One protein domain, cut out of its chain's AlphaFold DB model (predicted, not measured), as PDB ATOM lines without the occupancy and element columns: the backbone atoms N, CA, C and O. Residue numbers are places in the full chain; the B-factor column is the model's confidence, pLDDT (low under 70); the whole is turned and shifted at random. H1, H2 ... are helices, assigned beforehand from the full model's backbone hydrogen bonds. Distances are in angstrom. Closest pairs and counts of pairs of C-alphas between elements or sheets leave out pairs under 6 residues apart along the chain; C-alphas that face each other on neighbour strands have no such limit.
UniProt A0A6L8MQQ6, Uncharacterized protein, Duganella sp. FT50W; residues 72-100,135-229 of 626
ATOM      1  N   ASP A  72     -46.849  30.964 -35.158       60.66
ATOM      2  CA  ASP A  72     -46.900  30.954 -36.633       60.66
ATOM      3  C   ASP A  72     -46.050  32.079 -37.224       60.66
ATOM      4  O   ASP A  72     -45.448  31.908 -38.276       60.66
ATOM      5  N   VAL A  73     -45.980  33.228 -36.546       66.62
ATOM      6  CA  VAL A  73     -45.185  34.373 -36.994       66.62
ATOM      7  C   VAL A  73     -43.694  34.030 -36.973       66.62
ATOM      8  O   VAL A  73     -43.020  34.208 -37.986       66.62
ATOM      9  N   PHE A  74     -43.181  33.482 -35.866       70.19
ATOM     10  CA  PHE A  74     -41.769  33.090 -35.778       70.19
ATOM     11  C   PHE A  74     -41.436  31.934 -36.714       70.19
ATOM     12  O   PHE A  74     -40.435  32.013 -37.418       70.19
ATOM     13  N   ASP A  75     -42.270  30.893 -36.784       68.38
ATOM     14  CA  ASP A  75     -42.038  29.813 -37.742       68.38
ATOM     15  C   ASP A  75     -42.184  30.313 -39.194       68.38
ATOM     16  O   ASP A  75     -41.431  29.852 -40.034       68.38
ATOM     17  N   SER A  76     -43.010  31.322 -39.508       66.44
ATOM     18  CA  SER A  76     -43.058  31.908 -40.863       66.44
ATOM     19  C   SER A  76     -41.806  32.704 -41.247       66.44
ATOM     20  O   SER A  76     -41.425  32.684 -42.412       66.44
ATOM     21  N   LEU A  77     -41.125  33.341 -40.288       72.38
ATOM     22  CA  LEU A  77     -39.781  33.881 -40.517       72.38
ATOM     23  C   LEU A  77     -38.775  32.723 -40.695       72.38
ATOM     24  O   LEU A  77     -37.979  32.679 -41.625       72.38
ATOM     25  N   LEU A  78     -38.795  31.730 -39.814       71.50
ATOM     26  CA  LEU A  78     -37.755  30.696 -39.804       71.50
ATOM     27  C   LEU A  78     -37.880  29.689 -40.961       71.50
ATOM     28  O   LEU A  78     -36.857  29.219 -41.451       71.50
ATOM     29  N   ASP A  79     -39.097  29.371 -41.404       65.06
ATOM     30  CA  ASP A  79     -39.381  28.408 -42.478       65.06
ATOM     31  C   ASP A  79     -39.109  28.997 -43.879       65.06
ATOM     32  O   ASP A  79     -38.927  28.240 -44.831       65.06
ATOM     33  N   VAL A  80     -39.020  30.329 -44.017       60.09
ATOM     34  CA  VAL A  80     -38.580  30.999 -45.260       60.09
ATOM     35  C   VAL A  80     -37.075  30.802 -45.512       60.09
ATOM     36  O   VAL A  80     -36.612  31.030 -46.629       60.09
ATOM     37  N   PHE A  81     -36.293  30.349 -44.520       59.12
ATOM     38  CA  PHE A  81     -34.830  30.437 -44.555       59.12
ATOM     39  C   PHE A  81     -34.036  29.125 -44.609       59.12
ATOM     40  O   PHE A  81     -33.872  28.398 -43.632       59.12
ATOM     41  N   ASP A  82     -33.371  28.965 -45.755       61.59
ATOM     42  CA  ASP A  82     -31.978  28.523 -45.842       61.59
ATOM     43  C   ASP A  82     -31.078  29.780 -45.888       61.59
ATOM     44  O   ASP A  82     -31.307  30.687 -46.690       61.59
ATOM     45  N   GLU A  83     -30.048  29.859 -45.045       67.25
ATOM     46  CA  GLU A  83     -29.129  31.008 -44.984       67.25
ATOM     47  C   GLU A  83     -28.362  31.212 -46.300       67.25
ATOM     48  O   GLU A  83     -28.080  32.343 -46.708       67.25
ATOM     49  N   LEU A  84     -28.107  30.121 -47.031       58.69
ATOM     50  CA  LEU A  84     -27.513  30.167 -48.366       58.69
ATOM     51  C   LEU A  84     -28.425  30.876 -49.375       58.69
ATOM     52  O   LEU A  84     -27.915  31.524 -50.293       58.69
ATOM     53  N   ALA A  85     -29.751  30.806 -49.203       64.56
ATOM     54  CA  ALA A  85     -30.694  31.513 -50.062       64.56
ATOM     55  C   ALA A  85     -30.535  33.032 -49.893       64.56
ATOM     56  O   ALA A  85     -30.329  33.722 -50.890       64.56
ATOM     57  N   ILE A  86     -30.484  33.535 -48.653       68.06
ATOM     58  CA  ILE A  86     -30.261  34.961 -48.324       68.06
ATOM     59  C   ILE A  86     -29.009  35.499 -49.010       68.06
ATOM     60  O   ILE A  86     -29.045  36.519 -49.697       68.06
ATOM     61  N   LEU A  87     -27.889  34.793 -48.841       67.25
ATOM     62  CA  LEU A  87     -26.598  35.225 -49.364       67.25
ATOM     63  C   LEU A  87     -26.546  35.104 -50.891       67.25
ATOM     64  O   LEU A  87     -25.849  35.879 -51.546       67.25
ATOM     65  N   SER A  88     -27.307  34.177 -51.481       64.38
ATOM     66  CA  SER A  88     -27.493  34.118 -52.932       64.38
ATOM     67  C   SER A  88     -28.320  35.300 -53.457       64.38
ATOM     68  O   SER A  88     -27.969  35.854 -54.499       64.38
ATOM     69  N   LEU A  89     -29.342  35.741 -52.711       69.00
ATOM     70  CA  LEU A  89     -30.177  36.898 -53.036       69.00
ATOM     71  C   LEU A  89     -29.385  38.204 -52.915       69.00
ATOM     72  O   LEU A  89     -29.285  38.926 -53.900       69.00
ATOM     73  N   ASP A  90     -28.725  38.473 -51.785       68.25
ATOM     74  CA  ASP A  90     -27.856  39.654 -51.628       68.25
ATOM     75  C   ASP A  90     -26.773  39.712 -52.721       68.25
ATOM     76  O   ASP A  90     -26.561  40.761 -53.329       68.25
ATOM     77  N   ARG A  91     -26.145  38.581 -53.075       62.94
ATOM     78  CA  ARG A  91     -25.194  38.532 -54.201       62.94
ATOM     79  C   ARG A  91     -25.857  38.825 -55.549       62.94
ATOM     80  O   ARG A  91     -25.292  39.592 -56.325       62.94
ATOM     81  N   ARG A  92     -27.037  38.257 -55.832       60.75
ATOM     82  CA  ARG A  92     -27.816  38.520 -57.060       60.75
ATOM     83  C   ARG A  92     -28.144  40.011 -57.193       60.75
ATOM     84  O   ARG A  92     -27.977  40.573 -58.270       60.75
ATOM     85  N   LEU A  93     -28.520  40.646 -56.085       62.41
ATOM     86  CA  LEU A  93     -28.901  42.056 -56.006       62.41
ATOM     87  C   LEU A  93     -27.701  43.013 -56.094       62.41
ATOM     88  O   LEU A  93     -27.751  44.004 -56.825       62.41
ATOM     89  N   ARG A  94     -26.574  42.685 -55.454       54.97
ATOM     90  CA  ARG A  94     -25.329  43.464 -55.590       54.97
ATOM     91  C   ARG A  94     -24.738  43.408 -56.993       54.97
ATOM     92  O   ARG A  94     -24.135  44.383 -57.432       54.97
ATOM     93  N   LEU A  95     -24.909  42.294 -57.711       50.72
ATOM     94  CA  LEU A  95     -24.497  42.201 -59.113       50.72
ATOM     95  C   LEU A  95     -25.274  43.200 -59.985       50.72
ATOM     96  O   LEU A  95     -24.663  43.847 -60.835       50.72
ATOM     97  N   THR A  96     -26.569  43.411 -59.723       47.28
ATOM     98  CA  THR A  96     -27.366  44.463 -60.378       47.28
ATOM     99  C   THR A  96     -26.996  45.886 -59.945       47.28
ATOM    100  O   THR A  96     -26.898  46.750 -60.813       47.28
ATOM    101  N   ASP A  97     -26.682  46.132 -58.666       41.69
ATOM    102  CA  ASP A  97     -26.183  47.445 -58.205       41.69
ATOM    103  C   ASP A  97     -24.808  47.802 -58.809       41.69
ATOM    104  O   ASP A  97     -24.485  48.972 -59.010       41.69
ATOM    105  N   SER A  98     -23.985  46.790 -59.115       40.06
ATOM    106  CA  SER A  98     -22.650  46.962 -59.705       40.06
ATOM    107  C   SER A  98     -22.642  47.206 -61.221       40.06
ATOM    108  O   SER A  98     -21.563  47.342 -61.805       40.06
ATOM    109  N   ALA A  99     -23.812  47.273 -61.868       41.62
ATOM    110  CA  ALA A  99     -23.925  47.565 -63.293       41.62
ATOM    111  C   ALA A  99     -23.269  48.927 -63.617       41.62
ATOM    112  O   ALA A  99     -23.725  49.967 -63.131       41.62
ATOM    113  N   PRO A 100     -22.181  48.960 -64.411       39.97
ATOM    114  CA  PRO A 100     -21.345  50.145 -64.500       39.97
ATOM    115  C   PRO A 100     -22.056  51.294 -65.218       39.97
ATOM    116  O   PRO A 100     -22.712  51.124 -66.247       39.97
ATOM    117  N   VAL A 135     -33.531  50.351 -58.691       42.91
ATOM    118  CA  VAL A 135     -34.267  50.731 -57.473       42.91
ATOM    119  C   VAL A 135     -34.389  49.546 -56.506       42.91
ATOM    120  O   VAL A 135     -35.236  48.668 -56.655       42.91
ATOM    121  N   LEU A 136     -33.481  49.579 -55.529       48.66
ATOM    122  CA  LEU A 136     -33.145  48.627 -54.465       48.66
ATOM    123  C   LEU A 136     -34.214  47.576 -54.089       48.66
ATOM    124  O   LEU A 136     -35.218  47.895 -53.449       48.66
ATOM    125  N   PRO A 137     -33.876  46.291 -54.293       55.62
ATOM    126  CA  PRO A 137     -34.397  45.172 -53.506       55.62
ATOM    127  C   PRO A 137     -33.472  44.786 -52.327       55.62
ATOM    128  O   PRO A 137     -33.761  43.849 -51.592       55.62
ATOM    129  N   SER A 138     -32.352  45.488 -52.111       67.00
ATOM    130  CA  SER A 138     -31.438  45.224 -50.984       67.00
ATOM    131  C   SER A 138     -32.015  45.627 -49.621       67.00
ATOM    132  O   SER A 138     -31.691  45.004 -48.610       67.00
ATOM    133  N   ASP A 139     -32.907  46.621 -49.583       77.88
ATOM    134  CA  ASP A 139     -33.461  47.138 -48.327       77.88
ATOM    135  C   ASP A 139     -34.506  46.200 -47.701       77.88
ATOM    136  O   ASP A 139     -34.570  46.131 -46.476       77.88
ATOM    137  N   ILE A 140     -35.255  45.407 -48.490       83.62
ATOM    138  CA  ILE A 140     -36.128  44.351 -47.932       83.62
ATOM    139  C   ILE A 140     -35.299  43.212 -47.320       83.62
ATOM    140  O   ILE A 140     -35.638  42.721 -46.246       83.62
ATOM    141  N   VAL A 141     -34.171  42.843 -47.943       84.75
ATOM    142  CA  VAL A 141     -33.239  41.843 -47.394       84.75
ATOM    143  C   VAL A 141     -32.611  42.363 -46.101       84.75
ATOM    144  O   VAL A 141     -32.568  41.639 -45.113       84.75
ATOM    145  N   GLY A 142     -32.181  43.628 -46.063       85.38
ATOM    146  CA  GLY A 142     -31.658  44.264 -44.852       85.38
ATOM    147  C   GLY A 142     -32.685  44.339 -43.714       85.38
ATOM    148  O   GLY A 142     -32.371  43.966 -42.584       85.38
ATOM    149  N   LEU A 143     -33.920  44.755 -44.023       88.12
ATOM    150  CA  LEU A 143     -35.042  44.810 -43.081       88.12
ATOM    151  C   LEU A 143     -35.344  43.428 -42.497       88.12
ATOM    152  O   LEU A 143     -35.479  43.273 -41.283       88.12
ATOM    153  N   TYR A 144     -35.403  42.418 -43.364       87.31
ATOM    154  CA  TYR A 144     -35.576  41.038 -42.952       87.31
ATOM    155  C   TYR A 144     -34.423  40.594 -42.036       87.31
ATOM    156  O   TYR A 144     -34.666  40.080 -40.943       87.31
ATOM    157  N   CYS A 145     -33.166  40.775 -42.457       86.44
ATOM    158  CA  CYS A 145     -31.992  40.345 -41.691       86.44
ATOM    159  C   CYS A 145     -31.945  40.992 -40.302       86.44
ATOM    160  O   CYS A 145     -31.583  40.317 -39.342       86.44
ATOM    161  N   PHE A 146     -32.367  42.254 -40.175       89.19
ATOM    162  CA  PHE A 146     -32.535  42.917 -38.882       89.19
ATOM    163  C   PHE A 146     -33.558  42.193 -37.990       89.19
ATOM    164  O   PHE A 146     -33.230  41.830 -36.862       89.19
ATOM    165  N   VAL A 147     -34.764  41.912 -38.505       87.25
ATOM    166  CA  VAL A 147     -35.811  41.182 -37.760       87.25
ATOM    167  C   VAL A 147     -35.344  39.775 -37.366       87.25
ATOM    168  O   VAL A 147     -35.603  39.334 -36.247       87.25
ATOM    169  N   LEU A 148     -34.618  39.076 -38.246       84.50
ATOM    170  CA  LEU A 148     -34.048  37.764 -37.940       84.50
ATOM    171  C   LEU A 148     -32.979  37.843 -36.847       84.50
ATOM    172  O   LEU A 148     -33.009  37.020 -35.935       84.50
ATOM    173  N   ARG A 149     -32.034  38.788 -36.939       86.00
ATOM    174  CA  ARG A 149     -30.964  38.972 -35.945       86.00
ATOM    175  C   ARG A 149     -31.568  39.213 -34.565       86.00
ATOM    176  O   ARG A 149     -31.280  38.467 -33.637       86.00
ATOM    177  N   ASP A 150     -32.486  40.168 -34.476       83.75
ATOM    178  CA  ASP A 150     -33.163  40.565 -33.242       83.75
ATOM    179  C   ASP A 150     -34.029  39.420 -32.662       83.75
ATOM    180  O   ASP A 150     -33.995  39.159 -31.461       83.75
ATOM    181  N   LEU A 151     -34.733  38.639 -33.499       81.50
ATOM    182  CA  LEU A 151     -35.385  37.384 -33.078       81.50
ATOM    183  C   LEU A 151     -34.367  36.345 -32.571       81.50
ATOM    184  O   LEU A 151     -34.628  35.659 -31.581       81.50
ATOM    185  N   ARG A 152     -33.221  36.192 -33.246       78.69
ATOM    186  CA  ARG A 152     -32.215  35.176 -32.911       78.69
ATOM    187  C   ARG A 152     -31.492  35.476 -31.609       78.69
ATOM    188  O   ARG A 152     -31.332  34.559 -30.810       78.69
ATOM    189  N   GLU A 153     -31.110  36.727 -31.386       80.69
ATOM    190  CA  GLU A 153     -30.487  37.191 -30.144       80.69
ATOM    191  C   GLU A 153     -31.394  36.914 -28.939       80.69
ATOM    192  O   GLU A 153     -30.923  36.418 -27.922       80.69
ATOM    193  N   HIS A 154     -32.708  37.114 -29.070       74.56
ATOM    194  CA  HIS A 154     -33.654  36.888 -27.973       74.56
ATOM    195  C   HIS A 154     -34.074  35.419 -27.796       74.56
ATOM    196  O   HIS A 154     -34.310  34.977 -26.670       74.56
ATOM    197  N   VAL A 155     -34.168  34.630 -28.873       71.50
ATOM    198  CA  VAL A 155     -34.592  33.219 -28.788       71.50
ATOM    199  C   VAL A 155     -33.417  32.258 -28.576       71.50
ATOM    200  O   VAL A 155     -33.582  31.272 -27.863       71.50
ATOM    201  N   TRP A 156     -32.234  32.508 -29.135       71.88
ATOM    202  CA  TRP A 156     -31.076  31.601 -29.065       71.88
ATOM    203  C   TRP A 156     -29.796  32.270 -28.541       71.88
ATOM    204  O   TRP A 156     -28.707  31.854 -28.924       71.88
ATOM    205  N   ALA A 157     -29.915  33.229 -27.611       65.94
ATOM    206  CA  ALA A 157     -28.786  33.803 -26.856       65.94
ATOM    207  C   ALA A 157     -27.785  32.754 -26.323       65.94
ATOM    208  O   ALA A 157     -26.593  33.020 -26.221       65.94
ATOM    209  N   ASP A 158     -28.289  31.564 -25.980       60.09
ATOM    210  CA  ASP A 158     -27.547  30.472 -25.345       60.09
ATOM    211  C   ASP A 158     -26.767  29.573 -26.337       60.09
ATOM    212  O   ASP A 158     -26.221  28.548 -25.927       60.09
ATOM    213  N   ARG A 159     -26.766  29.874 -27.648       58.12
ATOM    214  CA  ARG A 159     -26.080  29.074 -28.682       58.12
ATOM    215  C   ARG A 159     -24.781  29.720 -29.152       58.12
ATOM    216  O   ARG A 159     -24.713  30.934 -29.317       58.12
ATOM    217  N   ASP A 160     -23.798  28.877 -29.472       50.34
ATOM    218  CA  ASP A 160     -22.597  29.304 -30.191       50.34
ATOM    219  C   ASP A 160     -22.968  29.955 -31.542       50.34
ATOM    220  O   ASP A 160     -23.851  29.439 -32.241       50.34
ATOM    221  N   PRO A 161     -22.308  31.064 -31.928       54.94
ATOM    222  CA  PRO A 161     -22.573  31.748 -33.189       54.94
ATOM    223  C   PRO A 161     -22.140  30.894 -34.389       54.94
ATOM    224  O   PRO A 161     -21.024  30.372 -34.430       54.94
ATOM    225  N   ASP A 162     -23.016  30.778 -35.388       57.97
ATOM    226  CA  ASP A 162     -22.695  30.106 -36.653       57.97
ATOM    227  C   ASP A 162     -21.872  31.056 -37.549       57.97
ATOM    228  O   ASP A 162     -22.243  32.221 -37.676       57.97
ATOM    229  N   PRO A 163     -20.788  30.628 -38.223       53.56
ATOM    230  CA  PRO A 163     -20.057  31.488 -39.161       53.56
ATOM    231  C   PRO A 163     -20.904  32.049 -40.325       53.56
ATOM    232  O   PRO A 163     -20.520  33.059 -40.911       53.56
ATOM    233  N   LEU A 164     -22.050  31.450 -40.677       54.28
ATOM    234  CA  LEU A 164     -23.001  32.037 -41.640       54.28
ATOM    235  C   LEU A 164     -23.807  33.213 -41.055       54.28
ATOM    236  O   LEU A 164     -24.347  34.035 -41.801       54.28
ATOM    237  N   GLN A 165     -23.858  33.330 -39.727       66.94
ATOM    238  CA  GLN A 165     -24.532  34.405 -39.005       66.94
ATOM    239  C   GLN A 165     -23.805  35.748 -39.172       66.94
ATOM    240  O   GLN A 165     -24.469  36.780 -39.205       66.94
ATOM    241  N   ASP A 166     -22.481  35.754 -39.356       71.31
ATOM    242  CA  ASP A 166     -21.683  36.981 -39.510       71.31
ATOM    243  C   ASP A 166     -22.086  37.799 -40.752       71.31
ATOM    244  O   ASP A 166     -22.282  39.012 -40.659       71.31
ATOM    245  N   ASP A 167     -22.292  37.155 -41.907       73.38
ATOM    246  CA  ASP A 167     -22.741  37.849 -43.126       73.38
ATOM    247  C   ASP A 167     -24.172  38.416 -42.962       73.38
ATOM    248  O   ASP A 167     -24.471  39.511 -43.450       73.38
ATOM    249  N   ILE A 168     -25.053  37.706 -42.241       78.00
ATOM    250  CA  ILE A 168     -26.419  38.160 -41.920       78.00
ATOM    251  C   ILE A 168     -26.376  39.347 -40.948       78.00
ATOM    252  O   ILE A 168     -27.082  40.336 -41.158       78.00
ATOM    253  N   ASN A 169     -25.512  39.293 -39.931       82.69
ATOM    254  CA  ASN A 169     -25.292  40.377 -38.975       82.69
ATOM    255  C   ASN A 169     -24.796  41.641 -39.691       82.69
ATOM    256  O   ASN A 169     -25.351  42.715 -39.482       82.69
ATOM    257  N   VAL A 170     -23.848  41.517 -40.628       83.25
ATOM    258  CA  VAL A 170     -23.367  42.640 -41.453       83.25
ATOM    259  C   VAL A 170     -24.475  43.238 -42.335       83.25
ATOM    260  O   VAL A 170     -24.467  44.442 -42.605       83.25
ATOM    261  N   LEU A 171     -25.436  42.437 -42.810       81.50
ATOM    262  CA  LEU A 171     -26.612  42.943 -43.535       81.50
ATOM    263  C   LEU A 171     -27.591  43.677 -42.604       81.50
ATOM    264  O   LEU A 171     -28.059  44.762 -42.954       81.50
ATOM    265  N   ALA A 172     -27.849  43.123 -41.418       85.62
ATOM    266  CA  ALA A 172     -28.679  43.735 -40.384       85.62
ATOM    267  C   ALA A 172     -28.097  45.074 -39.892       85.62
ATOM    268  O   ALA A 172     -28.808  46.075 -39.867       85.62
ATOM    269  N   GLU A 173     -26.796  45.131 -39.592       85.38
ATOM    270  CA  GLU A 173     -26.086  46.351 -39.180       85.38
ATOM    271  C   GLU A 173     -26.140  47.445 -40.253       85.38
ATOM    272  O   GLU A 173     -26.379  48.612 -39.947       85.38
ATOM    273  N   LYS A 174     -25.958  47.090 -41.533       84.00
ATOM    274  CA  LYS A 174     -26.081  48.055 -42.640       84.00
ATOM    275  C   LYS A 174     -27.483  48.644 -42.733       84.00
ATOM    276  O   LYS A 174     -27.612  49.837 -43.012       84.00
ATOM    277  N   PHE A 175     -28.515  47.829 -42.517       86.88
ATOM    278  CA  PHE A 175     -29.894  48.304 -42.481       86.88
ATOM    279  C   PHE A 175     -30.136  49.210 -41.268       86.88
ATOM    280  O   PHE A 175     -30.651  50.317 -41.416       86.88
ATOM    281  N   GLU A 176     -29.690  48.781 -40.089       87.19
ATOM    282  CA  GLU A 176     -29.811  49.511 -38.829       87.19
ATOM    283  C   GLU A 176     -29.155  50.898 -38.901       87.19
ATOM    284  O   GLU A 176     -29.819  51.902 -38.657       87.19
ATOM    285  N   VAL A 177     -27.893  50.982 -39.338       85.75
ATOM    286  CA  VAL A 177     -27.150  52.248 -39.494       85.75
ATOM    287  C   VAL A 177     -27.804  53.185 -40.520       85.75
ATOM    288  O   VAL A 177     -27.677  54.406 -40.413       85.75
ATOM    289  N   LYS A 178     -28.499  52.638 -41.525       83.62
ATOM    290  CA  LYS A 178     -29.144  53.407 -42.601       83.62
ATOM    291  C   LYS A 178     -30.565  53.871 -42.248       83.62
ATOM    292  O   LYS A 178     -30.992  54.913 -42.752       83.62
ATOM    293  N   HIS A 179     -31.301  53.123 -41.423       84.38
ATOM    294  CA  HIS A 179     -32.748  53.309 -41.239       84.38
ATOM    295  C   HIS A 179     -33.237  53.400 -39.785       84.38
ATOM    296  O   HIS A 179     -34.356  53.876 -39.577       84.38
ATOM    297  N   LEU A 180     -32.443  52.969 -38.803       87.88
ATOM    298  CA  LEU A 180     -32.808  52.871 -37.385       87.88
ATOM    299  C   LEU A 180     -31.789  53.630 -36.507       87.88
ATOM    300  O   LEU A 180     -31.077  54.520 -36.975       87.88
ATOM    301  N   TRP A 181     -31.765  53.335 -35.208       87.00
ATOM    302  CA  TRP A 181     -30.818  53.889 -34.238       87.00
ATOM    303  C   TRP A 181     -30.166  52.750 -33.425       87.00
ATOM    304  O   TRP A 181     -30.789  51.699 -33.299       87.00
ATOM    305  N   PRO A 182     -28.971  52.943 -32.823       79.00
ATOM    306  CA  PRO A 182     -28.140  51.845 -32.288       79.00
ATOM    307  C   PRO A 182     -28.654  51.096 -31.043       79.00
ATOM    308  O   PRO A 182     -27.897  50.353 -30.424       79.00
ATOM    309  N   THR A 183     -29.884  51.360 -30.601       79.88
ATOM    310  CA  THR A 183     -30.551  50.647 -29.492       79.88
ATOM    311  C   THR A 183     -31.869  50.001 -29.925       79.88
ATOM    312  O   THR A 183     -32.533  49.359 -29.115       79.88
ATOM    313  N   ALA A 184     -32.235  50.137 -31.207       82.50
ATOM    314  CA  ALA A 184     -33.493  49.650 -31.743       82.50
ATOM    315  C   ALA A 184     -33.583  48.119 -31.643       82.50
ATOM    316  O   ALA A 184     -32.868  47.397 -32.331       82.50
ATOM    317  N   SER A 185     -34.525  47.636 -30.835       81.25
ATOM    318  CA  SER A 185     -34.946  46.231 -30.775       81.25
ATOM    319  C   SER A 185     -36.473  46.138 -30.766       81.25
ATOM    320  O   SER A 185     -37.158  47.057 -30.305       81.25
ATOM    321  N   CYS A 186     -37.022  45.037 -31.278       80.00
ATOM    322  CA  CYS A 186     -38.443  44.686 -31.223       80.00
ATOM    323  C   CYS A 186     -38.853  44.034 -29.889       80.00
ATOM    324  O   CYS A 186     -40.037  43.732 -29.714       80.00
ATOM    325  N   TRP A 187     -37.905  43.809 -28.972       76.62
ATOM    326  CA  TRP A 187     -38.083  43.018 -27.745       76.62
ATOM    327  C   TRP A 187     -37.764  43.770 -26.452       76.62
ATOM    328  O   TRP A 187     -38.031  43.250 -25.363       76.62
ATOM    329  N   GLU A 188     -37.191  44.970 -26.554       75.94
ATOM    330  CA  GLU A 188     -36.878  45.816 -25.406       75.94
ATOM    331  C   GLU A 188     -38.088  46.639 -24.959       75.94
ATOM    332  O   GLU A 188     -38.720  47.332 -25.755       75.94
ATOM    333  N   ALA A 189     -38.411  46.586 -23.665       71.06
ATOM    334  CA  ALA A 189     -39.680  47.090 -23.127       71.06
ATOM    335  C   ALA A 189     -39.916  48.594 -23.371       71.06
ATOM    336  O   ALA A 189     -41.063  49.020 -23.530       71.06
ATOM    337  N   ASP A 190     -38.838  49.380 -23.422       72.50
ATOM    338  CA  ASP A 190     -38.878  50.833 -23.606       72.50
ATOM    339  C   ASP A 190     -38.837  51.260 -25.089       72.50
ATOM    340  O   ASP A 190     -39.195  52.396 -25.410       72.50
ATOM    341  N   GLU A 191     -38.442  50.365 -26.005       74.88
ATOM    342  CA  GLU A 191     -38.211  50.700 -27.420       74.88
ATOM    343  C   GLU A 191     -39.052  49.894 -28.425       74.88
ATOM    344  O   GLU A 191     -39.323  50.410 -29.511       74.88
ATOM    345  N   TRP A 192     -39.546  48.697 -28.073       78.81
ATOM    346  CA  TRP A 192     -40.196  47.749 -28.996       78.81
ATOM    347  C   TRP A 192     -41.266  48.381 -29.889       78.81
ATOM    348  O   TRP A 192     -41.299  48.134 -31.095       78.81
ATOM    349  N   GLN A 193     -42.139  49.219 -29.324       76.12
ATOM    350  CA  GLN A 193     -43.229  49.840 -30.069       76.12
ATOM    351  C   GLN A 193     -42.694  50.863 -31.077       76.12
ATOM    352  O   GLN A 193     -43.109  50.870 -32.234       76.12
ATOM    353  N   ARG A 194     -41.713  51.674 -30.663       82.38
ATOM    354  CA  ARG A 194     -41.058  52.668 -31.518       82.38
ATOM    355  C   ARG A 194     -40.278  51.997 -32.647       82.38
ATOM    356  O   ARG A 194     -40.358  52.455 -33.783       82.38
ATOM    357  N   THR A 195     -39.556  50.916 -32.346       82.69
ATOM    358  CA  THR A 195     -38.847  50.107 -33.346       82.69
ATOM    359  C   THR A 195     -39.834  49.535 -34.353       82.69
ATOM    360  O   THR A 195     -39.670  49.744 -35.549       82.69
ATOM    361  N   ARG A 196     -40.919  48.896 -33.897       84.38
ATOM    362  CA  ARG A 196     -41.933  48.316 -34.790       84.38
ATOM    363  C   ARG A 196     -42.611  49.348 -35.679       84.38
ATOM    364  O   ARG A 196     -42.790  49.074 -36.859       84.38
ATOM    365  N   ASP A 197     -42.957  50.519 -35.154       83.38
ATOM    366  CA  ASP A 197     -43.576  51.579 -35.957       83.38
ATOM    367  C   ASP A 197     -42.594  52.164 -36.991       83.38
ATOM    368  O   ASP A 197     -42.989  52.412 -38.130       83.38
ATOM    369  N   ALA A 198     -41.301  52.275 -36.660       86.44
ATOM    370  CA  ALA A 198     -40.263  52.625 -37.632       86.44
ATOM    371  C   ALA A 198     -40.079  51.539 -38.711       86.44
ATOM    372  O   ALA A 198     -40.004  51.862 -39.894       86.44
ATOM    373  N   LEU A 199     -40.053  50.255 -38.335       87.94
ATOM    374  CA  LEU A 199     -39.954  49.137 -39.282       87.94
ATOM    375  C   LEU A 199     -41.168  49.074 -40.226       87.94
ATOM    376  O   LEU A 199     -40.986  48.817 -41.412       87.94
ATOM    377  N   ARG A 200     -42.381  49.360 -39.727       90.19
ATOM    378  CA  ARG A 200     -43.613  49.471 -40.534       90.19
ATOM    379  C   ARG A 200     -43.501  50.573 -41.582       90.19
ATOM    380  O   ARG A 200     -43.661  50.306 -42.765       90.19
ATOM    381  N   GLU A 201     -43.125  51.783 -41.162       88.00
ATOM    382  CA  GLU A 201     -42.903  52.908 -42.080       88.00
ATOM    383  C   GLU A 201     -41.853  52.564 -43.152       88.00
ATOM    384  O   GLU A 201     -41.999  52.938 -44.315       88.00
ATOM    385  N   LYS A 202     -40.791  51.828 -42.790       88.19
ATOM    386  CA  LYS A 202     -39.780  51.388 -43.760       88.19
ATOM    387  C   LYS A 202     -40.279  50.285 -44.686       88.19
ATOM    388  O   LYS A 202     -39.960  50.367 -45.868       88.19
ATOM    389  N   LEU A 203     -41.076  49.326 -44.212       88.94
ATOM    390  CA  LEU A 203     -41.708  48.319 -45.067       88.94
ATOM    391  C   LEU A 203     -42.606  48.986 -46.122       88.94
ATOM    392  O   LEU A 203     -42.441  48.716 -47.309       88.94
ATOM    393  N   ASP A 204     -43.455  49.934 -45.710       86.38
ATOM    394  CA  ASP A 204     -44.342  50.690 -46.607       86.38
ATOM    395  C   ASP A 204     -43.557  51.509 -47.651       86.38
ATOM    396  O   ASP A 204     -43.930  51.568 -48.825       86.38
ATOM    397  N   VAL A 205     -42.455  52.152 -47.242       84.25
ATOM    398  CA  VAL A 205     -41.580  52.910 -48.154       84.25
ATOM    399  C   VAL A 205     -40.861  51.982 -49.134       84.25
ATOM    400  O   VAL A 205     -40.764  52.317 -50.312       84.25
ATOM    401  N   ILE A 206     -40.379  50.823 -48.680       82.62
ATOM    402  CA  ILE A 206     -39.752  49.819 -49.547       82.62
ATOM    403  C   ILE A 206     -40.777  49.310 -50.572       82.62
ATOM    404  O   ILE A 206     -40.475  49.295 -51.761       82.62
ATOM    405  N   ASP A 207     -42.007  48.992 -50.161       84.31
ATOM    406  CA  ASP A 207     -43.069  48.530 -51.069       84.31
ATOM    407  C   ASP A 207     -43.460  49.557 -52.144       84.31
ATOM    408  O   ASP A 207     -43.691  49.195 -53.303       84.31
ATOM    409  N   GLN A 208     -43.474  50.844 -51.794       80.44
ATOM    410  CA  GLN A 208     -43.757  51.931 -52.735       80.44
ATOM    411  C   GLN A 208     -42.599  52.223 -53.701       80.44
ATOM    412  O   GLN A 208     -42.833  52.735 -54.798       80.44
ATOM    413  N   VAL A 209     -41.357  51.951 -53.291       73.75
ATOM    414  CA  VAL A 209     -40.144  52.314 -54.038       73.75
ATOM    415  C   VAL A 209     -39.622  51.153 -54.890       73.75
ATOM    416  O   VAL A 209     -39.138  51.397 -55.995       73.75
ATOM    417  N   THR A 210     -39.745  49.897 -54.449       69.75
ATOM    418  CA  THR A 210     -39.285  48.726 -55.210       69.75
ATOM    419  C   THR A 210     -40.110  48.535 -56.491       69.75
ATOM    420  O   THR A 210     -41.266  48.111 -56.467       69.75
ATOM    421  N   ALA A 211     -39.486  48.828 -57.637       60.62
ATOM    422  CA  ALA A 211     -40.137  48.833 -58.949       60.62
ATOM    423  C   ALA A 211     -40.418  47.431 -59.528       60.62
ATOM    424  O   ALA A 211     -41.334  47.277 -60.336       60.62
ATOM    425  N   LEU A 212     -39.640  46.417 -59.129       62.06
ATOM    426  CA  LEU A 212     -39.823  45.023 -59.538       62.06
ATOM    427  C   LEU A 212     -39.918  44.134 -58.296       62.06
ATOM    428  O   LEU A 212     -38.961  44.033 -57.535       62.06
ATOM    429  N   LYS A 213     -41.069  43.484 -58.122       76.50
ATOM    430  CA  LYS A 213     -41.351  42.559 -57.022       76.50
ATOM    431  C   LYS A 213     -41.335  41.142 -57.592       76.50
ATOM    432  O   LYS A 213     -42.206  40.790 -58.387       76.50
ATOM    433  N   ASP A 214     -40.288  40.380 -57.284       69.38
ATOM    434  CA  ASP A 214     -40.160  38.969 -57.658       69.38
ATOM    435  C   ASP A 214     -40.726  38.043 -56.558       69.38
ATOM    436  O   ASP A 214     -41.218  38.498 -55.524       69.38
ATOM    437  N   GLU A 215     -40.733  36.731 -56.801       73.31
ATOM    438  CA  GLU A 215     -41.255  35.738 -55.844       73.31
ATOM    439  C   GLU A 215     -40.457  35.735 -54.526       73.31
ATOM    440  O   GLU A 215     -41.029  35.582 -53.445       73.31
ATOM    441  N   ASP A 216     -39.150  36.004 -54.613       73.19
ATOM    442  CA  ASP A 216     -38.259  36.154 -53.463       73.19
ATOM    443  C   ASP A 216     -38.600  37.426 -52.658       73.19
ATOM    444  O   ASP A 216     -38.747  37.357 -51.436       73.19
ATOM    445  N   TYR A 217     -38.820  38.570 -53.323       81.12
ATOM    446  CA  TYR A 217     -39.314  39.801 -52.692       81.12
ATOM    447  C   TYR A 217     -40.632  39.562 -51.956       81.12
ATOM    448  O   TYR A 217     -40.751  39.927 -50.789       81.12
ATOM    449  N   HIS A 218     -41.617  38.944 -52.616       81.12
ATOM    450  CA  HIS A 218     -42.921  38.681 -52.008       81.12
ATOM    451  C   HIS A 218     -42.813  37.746 -50.799       81.12
ATOM    452  O   HIS A 218     -43.448  38.001 -49.782       81.12
ATOM    453  N   SER A 219     -41.952  36.728 -50.860       79.25
ATOM    454  CA  SER A 219     -41.711  35.816 -49.734       79.25
ATOM    455  C   SER A 219     -41.101  36.528 -48.517       79.25
ATOM    456  O   SER A 219     -41.516  36.281 -47.384       79.25
ATOM    457  N   LEU A 220     -40.149  37.444 -48.738       81.00
ATOM    458  CA  LEU A 220     -39.557  38.264 -47.674       81.00
ATOM    459  C   LEU A 220     -40.548  39.307 -47.134       81.00
ATOM    460  O   LEU A 220     -40.631  39.496 -45.919       81.00
ATOM    461  N   TYR A 221     -41.307  39.960 -48.020       84.62
ATOM    462  CA  TYR A 221     -42.330  40.943 -47.666       84.62
ATOM    463  C   TYR A 221     -43.412  40.314 -46.786       84.62
ATOM    464  O   TYR A 221     -43.626  40.791 -45.676       84.62
ATOM    465  N   ASP A 222     -44.022  39.204 -47.215       82.12
ATOM    466  CA  ASP A 222     -45.059  38.483 -46.466       82.12
ATOM    467  C   ASP A 222     -44.592  38.085 -45.057       82.12
ATOM    468  O   ASP A 222     -45.350  38.178 -44.091       82.12
ATOM    469  N   ALA A 223     -43.346  37.625 -44.921       81.75
ATOM    470  CA  ALA A 223     -42.789  37.201 -43.639       81.75
ATOM    471  C   ALA A 223     -42.570  38.388 -42.679       81.75
ATOM    472  O   ALA A 223     -42.930  38.311 -41.501       81.75
ATOM    473  N   VAL A 224     -42.041  39.510 -43.183       84.94
ATOM    474  CA  VAL A 224     -41.866  40.740 -42.392       84.94
ATOM    475  C   VAL A 224     -43.216  41.398 -42.085       84.94
ATOM    476  O   VAL A 224     -43.431  41.840 -40.956       84.94
ATOM    477  N   GLU A 225     -44.157  41.418 -43.030       85.31
ATOM    478  CA  GLU A 225     -45.505  41.957 -42.837       85.31
ATOM    479  C   GLU A 225     -46.245  41.189 -41.736       85.31
ATOM    480  O   GLU A 225     -46.744  41.808 -40.798       85.31
ATOM    481  N   ARG A 226     -46.238  39.847 -41.764       78.38
ATOM    482  CA  ARG A 226     -46.850  39.004 -40.714       78.38
ATOM    483  C   ARG A 226     -46.230  39.226 -39.332       78.38
ATOM    484  O   ARG A 226     -46.930  39.102 -38.326       78.38
ATOM    485  N   PHE A 227     -44.943  39.573 -39.266       81.56
ATOM    486  CA  PHE A 227     -44.262  39.931 -38.020       81.56
ATOM    487  C   PHE A 227     -44.637  41.330 -37.515       81.56
ATOM    488  O   PHE A 227     -44.976  41.516 -36.340       81.56
ATOM    489  N   LEU A 228     -44.622  42.332 -38.394       81.62
ATOM    490  CA  LEU A 228     -44.903  43.717 -38.026       81.62
ATOM    491  C   LEU A 228     -46.393  43.967 -37.780       81.62
ATOM    492  O   LEU A 228     -46.733  44.687 -36.834       81.62
ATOM    493  N   TYR A 229     -47.267  43.330 -38.553       76.75
ATOM    494  CA  TYR A 229     -48.724  43.362 -38.458       76.75
ATOM    495  C   TYR A 229     -49.257  41.976 -38.059       76.75
ATOM    496  O   TYR A 229     -49.856  41.279 -38.882       76.75
TER     497      TYR A 229
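AT A GLANCE: This is residues 72 to 100 and 135 to 229 of the 626 residues of an uncharacterized protein of Duganella sp. FT50W (UniProt A0A6L8MQQ6). Helix H3 forms the core, with H4 packed steeply across one side of it and the hairpin of H5 and H6 on the other side, so that H3, H5 and H6 make a triangle. Short H1 packs on the last part of H6, H2 packs on the beginning of H3, and residues 155 to 163, round the turn from H3 to H4, stick out. The printed part has 124 residues with six named helices, H1 to H6 in chain order, and no named strand; the class is all helix. It is compact, with a radius of gyration of the C-alphas of 14.0 A and spans of 43 by 31 by 28 A.

HOW THE PARTS SIT: H3, residues 138 to 156, is the hub, touching four other helices. It touches H4, residues 163 to 179, at a steep tilt of 61 degrees, opposite ways; their closest C-alphas, of Phe 146 and Ala 172, are 4.2 A apart. With residues 140 to 147 alone it touches H6, residues 215 to 228, at a steep tilt of 48 degrees, the same way; the closest C-alphas, of Tyr 144 and Val 224, are 6.3 A apart. With residues 139 to 143 alone it touches H5, residues 192 to 209, at a shallow tilt of 25 degrees, opposite ways; the closest C-alphas, of Ile 140 and Ile 206, are 6.8 A apart. H5 and H6 form a helical hairpin at 28 degrees, with the closest C-alphas, of Arg 196 and Leu 228, 6.4 A apart. With residues 138 to 141 alone H3 touches H2, residues 83 to 97; the closest C-alphas, of Leu 93 and Ser 138, are 6.5 A apart. H1, residues 72 to 79, touches H6 at 34.7 degrees, only just shallow; the closest C-alphas, of Leu 77 and Ala 223, are 5.5 A apart. H4 and H6 are apart. Every O i to N i+4 pair is within hydrogen-bond range in H1, H2, H3, H5 and H6, and 11 of 13 are in H4. Helix packing is only just mostly aligned, with 4 of 6 pairs at a shallow tilt.

IN THESE COORDINATES: H3 is 25.8 A long from C-alpha 138 at (-31.438, 45.224, -50.984) to C-alpha 156. H4 measures 25.3 A, H5 25.5 A, H2 21.3 A, H6 19.9 A and H1 9.9 A. H1 begins at C-alpha 72, (-46.900, 30.954, -36.633), and H6 ends at C-alpha 228, (-44.903, 43.717, -38.026).

THE WHOLE: The two C-alphas farthest apart, of Pro 100 and Ala 189, are 45.4 A apart. Residues 101 to 134 are not printed, and C-alphas 100 and 135 are 14.7 A apart across the cut. The link from H4 to H5, residues 180 to 191, is long. Mean pLDDT of the printed part is 73.6; 43 residues are under 70, among them 79 to 100, 135 to 138 and 157 to 165.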